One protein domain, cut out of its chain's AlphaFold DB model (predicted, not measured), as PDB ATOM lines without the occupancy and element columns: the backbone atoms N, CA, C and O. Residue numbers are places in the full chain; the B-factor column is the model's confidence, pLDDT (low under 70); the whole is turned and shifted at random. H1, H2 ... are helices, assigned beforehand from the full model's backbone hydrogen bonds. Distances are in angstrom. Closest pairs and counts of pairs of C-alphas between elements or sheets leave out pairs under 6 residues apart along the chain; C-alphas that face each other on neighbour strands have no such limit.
ATOM      1  N   ALA A  81     155.996 184.894 242.847       70.00
ATOM      2  CA  ALA A  81     155.322 185.288 244.078       70.00
ATOM      3  C   ALA A  81     154.062 184.444 244.310       70.00
ATOM      4  O   ALA A  81     153.858 183.936 245.412       70.00
ATOM      5  N   ALA A  82     153.273 184.198 243.259       72.25
ATOM      6  CA  ALA A  82     152.162 183.250 243.298       72.25
ATOM      7  C   ALA A  82     152.629 181.786 243.431       72.25
ATOM      8  O   ALA A  82     151.988 181.005 244.127       72.25
ATOM      9  N   THR A  83     153.754 181.418 242.805       76.06
ATOM     10  CA  THR A  83     154.285 180.038 242.810       76.06
ATOM     11  C   THR A  83     154.774 179.602 244.193       76.06
ATOM     12  O   THR A  83     154.558 178.459 244.582       76.06
ATOM     13  N   PHE A  84     155.420 180.498 244.948       77.88
ATOM     14  CA  PHE A  84     155.997 180.175 246.262       77.88
ATOM     15  C   PHE A  84     155.275 180.825 247.454       77.88
ATOM     16  O   PHE A  84     155.597 180.518 248.599       77.88
ATOM     17  N   GLY A  85     154.305 181.713 247.213       71.06
ATOM     18  CA  GLY A  85     153.575 182.444 248.257       71.06
ATOM     19  C   GLY A  85     154.367 183.586 248.914       71.06
ATOM     20  O   GLY A  85     153.969 184.074 249.970       71.06
ATOM     21  N   VAL A  86     155.487 184.009 248.316       75.56
ATOM     22  CA  VAL A  86     156.411 185.014 248.874       75.56
ATOM     23  C   VAL A  86     156.287 186.336 248.100       75.56
ATOM     24  O   VAL A  86     156.429 186.310 246.881       75.56
ATOM     25  N   PRO A  87     156.091 187.509 248.741       68.88
ATOM     26  CA  PRO A  87     155.830 188.771 248.027       68.88
ATOM     27  C   PRO A  87     156.913 189.257 247.048       68.88
ATOM     28  O   PRO A  87     156.588 189.998 246.124       68.88
ATOM     29  N   LEU A  88     158.182 188.869 247.249       75.38
ATOM     30  CA  LEU A  88     159.340 189.197 246.393       75.38
ATOM     31  C   LEU A  88     159.481 190.689 246.014       75.38
ATOM     32  O   LEU A  88     160.009 191.027 244.954       75.38
ATOM     33  N   ALA A  89     159.054 191.592 246.897       71.88
ATOM     34  CA  ALA A  89     159.115 193.035 246.696       71.88
ATOM     35  C   ALA A  89     160.491 193.624 247.053       71.88
ATOM     36  O   ALA A  89     160.873 194.666 246.518       71.88
ATOM     37  N   ASN A  90     161.243 192.975 247.949       75.00
ATOM     38  CA  ASN A  90     162.559 193.429 248.413       75.00
ATOM     39  C   ASN A  90     163.586 192.284 248.545       75.00
ATOM     40  O   ASN A  90     163.239 191.104 248.542       75.00
ATOM     41  N   VAL A  91     164.870 192.639 248.678       69.88
ATOM     42  CA  VAL A  91     165.990 191.681 248.810       69.88
ATOM     43  C   VAL A  91     165.847 190.757 250.033       69.88
ATOM     44  O   VAL A  91     166.282 189.606 249.979       69.88
ATOM     45  N   GLY A  92     165.195 191.205 251.109       69.44
ATOM     46  CA  GLY A  92     164.834 190.365 252.256       69.44
ATOM     47  C   GLY A  92     163.825 189.260 251.921       69.44
ATOM     48  O   GLY A  92     164.035 188.117 252.327       69.44
ATOM     49  N   ASP A  93     162.795 189.552 251.122       72.25
ATOM     50  CA  ASP A  93     161.809 188.554 250.670       72.25
ATOM     51  C   ASP A  93     162.479 187.455 249.828       72.25
ATOM     52  O   ASP A  93     162.212 186.266 249.999       72.25
ATOM     53  N   LEU A  94     163.404 187.846 248.943       76.81
ATOM     54  CA  LEU A  94     164.212 186.912 248.156       76.81
ATOM     55  C   LEU A  94     165.135 186.069 249.048       76.81
ATOM     56  O   LEU A  94     165.313 184.875 248.803       76.81
ATOM     57  N   HIS A  95     165.709 186.661 250.099       68.75
ATOM     58  CA  HIS A  95     166.538 185.921 251.046       68.75
ATOM     59  C   HIS A  95     165.724 184.886 251.842       68.75
ATOM     60  O   HIS A  95     166.224 183.779 252.062       68.75
ATOM     61  N   LEU A  96     164.478 185.212 252.209       75.12
ATOM     62  CA  LEU A  96     163.525 184.277 252.813       75.12
ATOM     63  C   LEU A  96     163.198 183.122 251.860       75.12
ATOM     64  O   LEU A  96     163.436 181.978 252.232       75.12
ATOM     65  N   LEU A  97     162.797 183.394 250.611       77.81
ATOM     66  CA  LEU A  97     162.514 182.340 249.625       77.81
ATOM     67  C   LEU A  97     163.709 181.394 249.416       77.81
ATOM     68  O   LEU A  97     163.558 180.176 249.415       77.81
ATOM     69  N   ILE A  98     164.922 181.936 249.277       71.56
ATOM     70  CA  ILE A  98     166.132 181.120 249.083       71.56
ATOM     71  C   ILE A  98     166.467 180.304 250.341       71.56
ATOM     72  O   ILE A  98     167.020 179.208 250.232       71.56
ATOM     73  N   LYS A  99     166.115 180.791 251.537       74.00
ATOM     74  CA  LYS A  99     166.198 180.000 252.768       74.00
ATOM     75  C   LYS A  99     165.135 178.901 252.796       74.00
ATOM     76  O   LYS A  99     165.469 177.769 253.113       74.00
ATOM     77  N   ASP A 100     163.892 179.193 252.431       74.12
ATOM     78  CA  ASP A 100     162.801 178.216 252.465       74.12
ATOM     79  C   ASP A 100     162.991 177.089 251.433       74.12
ATOM     80  O   ASP A 100     162.682 175.929 251.716       74.12
ATOM     81  N   LEU A 101     163.617 177.395 250.291       73.69
ATOM     82  CA  LEU A 101     164.116 176.410 249.326       73.69
ATOM     83  C   LEU A 101     165.246 175.537 249.908       73.69
ATOM     84  O   LEU A 101     165.217 174.322 249.733       73.69
ATOM     85  N   LYS A 102     166.211 176.122 250.637       67.75
ATOM     86  CA  LYS A 102     167.287 175.380 251.336       67.75
ATOM     87  C   LYS A 102     166.778 174.514 252.488       67.75
ATOM     88  O   LYS A 102     167.305 173.430 252.710       67.75
ATOM     89  N   ASP A 103     165.755 174.983 253.194       73.44
ATOM     90  CA  ASP A 103     165.056 174.247 254.251       73.44
ATOM     91  C   ASP A 103     164.127 173.147 253.668       73.44
ATOM     92  O   ASP A 103     163.428 172.473 254.423       73.44
ATOM     93  N   GLY A 104     164.082 172.970 252.337       70.88
ATOM     94  CA  GLY A 104     163.326 171.920 251.641       70.88
ATOM     95  C   GLY A 104     161.809 172.137 251.563       70.88
ATOM     96  O   GLY A 104     161.093 171.277 251.053       70.88
ATOM     97  N   LYS A 105     161.291 173.283 252.027       77.31
ATOM     98  CA  LYS A 105     159.850 173.514 252.275       77.31
ATOM     99  C   LYS A 105     158.968 173.468 251.027       77.31
ATOM    100  O   LYS A 105     157.763 173.279 251.143       77.31
ATOM    101  N   HIS A 106     159.561 173.628 249.846       77.19
ATOM    102  CA  HIS A 106     158.859 173.586 248.561       77.19
ATOM    103  C   HIS A 106     159.165 172.320 247.742       77.19
ATOM    104  O   HIS A 106     158.797 172.271 246.573       77.19
ATOM    105  N   TYR A 107     159.817 171.296 248.312       72.69
ATOM    106  CA  TYR A 107     160.224 170.090 247.572       72.69
ATOM    107  C   TYR A 107     159.041 169.367 246.902       72.69
ATOM    108  O   TYR A 107     159.149 168.966 245.749       72.69
ATOM    109  N   GLU A 108     157.888 169.258 247.572       72.19
ATOM    110  CA  GLU A 108     156.670 168.648 247.002       72.19
ATOM    111  C   GLU A 108     156.045 169.485 245.871       72.19
ATOM    112  O   GLU A 108     155.494 168.940 244.916       72.19
ATOM    113  N   LEU A 109     156.170 170.815 245.938       77.00
ATOM    114  CA  LEU A 109     155.711 171.720 244.883       77.00
ATOM    115  C   LEU A 109     156.649 171.663 243.670       77.00
ATOM    116  O   LEU A 109     156.188 171.602 242.533       77.00
ATOM    117  N   LEU A 110     157.962 171.634 243.914       72.50
ATOM    118  CA  LEU A 110     158.982 171.499 242.875       72.50
ATOM    119  C   LEU A 110     158.939 170.124 242.196       72.50
ATOM    120  O   LEU A 110     159.103 170.048 240.980       72.50
ATOM    121  N   SER A 111     158.680 169.045 242.942       72.69
ATOM    122  CA  SER A 111     158.593 167.699 242.369       72.69
ATOM    123  C   SER A 111     157.379 167.540 241.442       72.69
ATOM    124  O   SER A 111     157.486 166.852 240.426       72.69
ATOM    125  N   GLY A 112     156.271 168.234 241.731       71.75
ATOM    126  CA  GLY A 112     155.036 168.214 240.936       71.75
ATOM    127  C   GLY A 112     155.026 169.054 239.648       71.75
ATOM    128  O   GLY A 112     154.149 168.838 238.811       71.75
ATOM    129  N   ILE A 113     155.966 169.989 239.453       77.38
ATOM    130  CA  ILE A 113     156.055 170.827 238.237       77.38
ATOM    131  C   ILE A 113     157.026 170.262 237.190       77.38
ATOM    132  O   ILE A 113     157.942 169.495 237.511       77.38
ATOM    133  N   THR A 114     156.847 170.653 235.921       75.00
ATOM    134  CA  THR A 114     157.653 170.127 234.809       75.00
ATOM    135  C   THR A 114     159.090 170.654 234.833       75.00
ATOM    136  O   THR A 114     159.379 171.714 235.386       75.00
ATOM    137  N   ASN A 115     160.010 169.935 234.184       70.44
ATOM    138  CA  ASN A 115     161.415 170.352 234.092       70.44
ATOM    139  C   ASN A 115     161.605 171.693 233.361       70.44
ATOM    140  O   ASN A 115     162.531 172.433 233.693       70.44
ATOM    141  N   ASP A 116     160.726 172.023 232.413       69.00
ATOM    142  CA  ASP A 116     160.767 173.302 231.699       69.00
ATOM    143  C   ASP A 116     160.306 174.450 232.621       69.00
ATOM    144  O   ASP A 116     160.939 175.507 232.649       69.00
ATOM    145  N   ASP A 117     159.294 174.217 233.467       72.50
ATOM    146  CA  ASP A 117     158.861 175.175 234.499       72.50
ATOM    147  C   ASP A 117     159.938 175.369 235.580       72.50
ATOM    148  O   ASP A 117     160.247 176.501 235.955       72.50
ATOM    149  N   ARG A 118     160.578 174.281 236.043       73.62
ATOM    150  CA  ARG A 118     161.729 174.333 236.969       73.62
ATOM    151  C   ARG A 118     162.867 175.186 236.398       73.62
ATOM    152  O   ARG A 118     163.458 175.987 237.123       73.62
ATOM    153  N   MET A 119     163.155 175.047 235.102       69.31
ATOM    154  CA  MET A 119     164.184 175.830 234.410       69.31
ATOM    155  C   MET A 119     163.784 177.305 234.263       69.31
ATOM    156  O   MET A 119     164.605 178.186 234.509       69.31
ATOM    157  N   ALA A 120     162.519 177.596 233.952       71.06
ATOM    158  CA  ALA A 120     162.010 178.967 233.900       71.06
ATOM    159  C   ALA A 120     162.033 179.659 235.282       71.06
ATOM    160  O   ALA A 120     162.357 180.848 235.375       71.06
ATOM    161  N   ILE A 121     161.765 178.919 236.366       74.88
ATOM    162  CA  ILE A 121     161.926 179.385 237.755       74.88
ATOM    163  C   ILE A 121     163.398 179.707 238.056       74.88
ATOM    164  O   ILE A 121     163.688 180.804 238.541       74.88
ATOM    165  N   MET A 122     164.328 178.794 237.732       71.94
ATOM    166  CA  MET A 122     165.775 179.026 237.874       71.94
ATOM    167  C   MET A 122     166.227 180.293 237.145       71.94
ATOM    168  O   MET A 122     166.872 181.147 237.753       71.94
ATOM    169  N   ASP A 123     165.904 180.418 235.855       67.75
ATOM    170  CA  ASP A 123     166.346 181.537 235.019       67.75
ATOM    171  C   ASP A 123     165.800 182.874 235.539       67.75
ATOM    172  O   ASP A 123     166.513 183.880 235.531       67.75
ATOM    173  N   THR A 124     164.571 182.887 236.065       73.81
ATOM    174  CA  THR A 124     163.958 184.090 236.648       73.81
ATOM    175  C   THR A 124     164.627 184.479 237.973       73.81
ATOM    176  O   THR A 124     165.012 185.638 238.144       73.81
ATOM    177  N   LEU A 125     164.863 183.524 238.885       74.81
ATOM    178  CA  LEU A 125     165.615 183.764 240.129       74.81
ATOM    179  C   LEU A 125     167.061 184.207 239.848       74.81
ATOM    180  O   LEU A 125     167.561 185.153 240.462       74.81
ATOM    181  N   GLY A 126     167.723 183.575 238.878       69.69
ATOM    182  CA  GLY A 126     169.059 183.944 238.419       69.69
ATOM    183  C   GLY A 126     169.103 185.348 237.812       69.69
ATOM    184  O   GLY A 126     170.029 186.106 238.097       69.69
ATOM    185  N   ALA A 127     168.100 185.735 237.020       67.56
ATOM    186  CA  ALA A 127     167.990 187.083 236.467       67.56
ATOM    187  C   ALA A 127     167.825 188.147 237.566       67.56
ATOM    188  O   ALA A 127     168.502 189.171 237.508       67.56
ATOM    189  N   ILE A 128     167.011 187.886 238.596       69.38
ATOM    190  CA  ILE A 128     166.857 188.773 239.762       69.38
ATOM    191  C   ILE A 128     168.196 188.946 240.499       69.38
ATOM    192  O   ILE A 128     168.645 190.076 240.704       69.38
ATOM    193  N   CYS A 129     168.878 187.845 240.841       68.25
ATOM    194  CA  CYS A 129     170.191 187.889 241.496       68.25
ATOM    195  C   CYS A 129     171.229 188.661 240.662       68.25
ATOM    196  O   CYS A 129     171.935 189.521 241.191       68.25
ATOM    197  N   ASN A 130     171.287 188.415 239.349       62.56
ATOM    198  CA  ASN A 130     172.185 189.126 238.437       62.56
ATOM    199  C   ASN A 130     171.867 190.628 238.346       62.56
ATOM    200  O   ASN A 130     172.793 191.437 238.314       62.56
ATOM    201  N   SER A 131     170.592 191.030 238.340       64.69
ATOM    202  CA  SER A 131     170.203 192.448 238.346       64.69
ATOM    203  C   SER A 131     170.704 193.173 239.597       64.69
ATOM    204  O   SER A 131     171.322 194.232 239.476       64.69
ATOM    205  N   ILE A 132     170.553 192.559 240.777       62.75
ATOM    206  CA  ILE A 132     171.102 193.079 242.042       62.75
ATOM    207  C   ILE A 132     172.637 193.195 241.954       62.75
ATOM    208  O   ILE A 132     173.211 194.199 242.376       62.75
ATOM    209  N   GLN A 133     173.330 192.218 241.355       57.69
ATOM    210  CA  GLN A 133     174.781 192.308 241.144       57.69
ATOM    211  C   GLN A 133     175.190 193.409 240.145       57.69
ATOM    212  O   GLN A 133     176.262 193.996 240.302       57.69
ATOM    213  N   ILE A 134     174.370 193.732 239.139       51.38
ATOM    214  CA  ILE A 134     174.688 194.761 238.134       51.38
ATOM    215  C   ILE A 134     174.630 196.172 238.732       51.38
ATOM    216  O   ILE A 134     175.542 196.962 238.477       51.38
ATOM    217  N   GLU A 135     173.628 196.489 239.558       50.28
ATOM    218  CA  GLU A 135     173.515 197.815 240.192       50.28
ATOM    219  C   GLU A 135     174.730 198.136 241.081       50.28
ATOM    220  O   GLU A 135     175.243 199.253 241.058       50.28
ATOM    221  N   ASN A 136     175.285 197.124 241.756       48.62
ATOM    222  CA  ASN A 136     176.514 197.241 242.551       48.62
ATOM    223  C   ASN A 136     177.800 197.441 241.719       48.62
ATOM    224  O   ASN A 136     178.824 197.848 242.265       48.62
TER     225      ASN A 136
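Overview. This is residues 81 to 136 of the 547 residues of the protein "Zinc knuckle CX2CX4HX4C" of Tanacetum cinerariifolium (UniProt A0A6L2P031). The domain is an open U made of helices: H2 makes one arm, the short helix H3 makes the closed end, and the long helix H4 makes the other arm, folding back past H2 with a gap between the two. The small helix H1 sits beside H2 at one side of the U, and the link from H1 leads to the start of H2. The printed part has 56 residues with four named helices, in the order H1, H2, H3, H4, and no named strand; the class is all helix. It is only just compact, close to loose, with a radius of gyration of the C-alphas of 11.7 A, and its outline is elongated, spanning 36 by 21 by 19 A.

Arrangement. H1, residues 81 to 84, is close to but not clearly touching H2, residues 91 to 102; their closest C-alphas are those of Phe 84 and Leu 97, 7.6 A apart. H2 is close to but not clearly touching H3, residues 107 to 112, with the closest C-alphas, those of Leu 101 and Tyr 107, 7.6 A apart. The lines of H2 and H3 are about perpendicular, at 81 degrees. H3 is close to but not clearly touching H4, residues 115 to 135, and the closest C-alphas here are those of Leu 110 and Arg 118, 7.1 A apart. H3 and H4 run opposite ways at a steep tilt of 52 degrees. H2 and H4 are near each other, with 7 pairs of C-alphas within 10 A and no pair within 8 A. H1 is apart from H3 and from H4. In H2, H3 and H4 every O i to N i+4 pair is within hydrogen-bond range; H1 is too short for such a pair, and its 1 pair of O i and N i+3 is not within range.

Along the chain. H1 has 4 residues, Ala 81 to Phe 84, and begins at C-alpha 81 at (155.322, 185.288, 244.078). H2 has 12 residues, Val 91 to Lys 102, and measures 16.5 A from first to last C-alpha; it begins at C-alpha 91 at (165.990, 191.681, 248.810). H3 has 6 residues, Tyr 107 to Gly 112. H4 is the longest helix, with 21 residues, Asn 115 to Glu 135, and measures 30.6 A from first to last C-alpha; it ends at C-alpha 135 at (173.515, 197.815, 240.192).

Size, cuts and confidence. The two C-alphas farthest apart are those of Gly 112 and Asn 136, at 36.1 A. The printed part has no cut and no long link: H2 to H3 and H3 to H4 are tight, and H1 to H2 is short. Residues 111 to 117, of which 115 to 117 belong to H4, stand free. The mean pLDDT of the printed part of this model is 70.7, and 19 residues are under 70, among them residues 91 to 92 and residues 126 to 136.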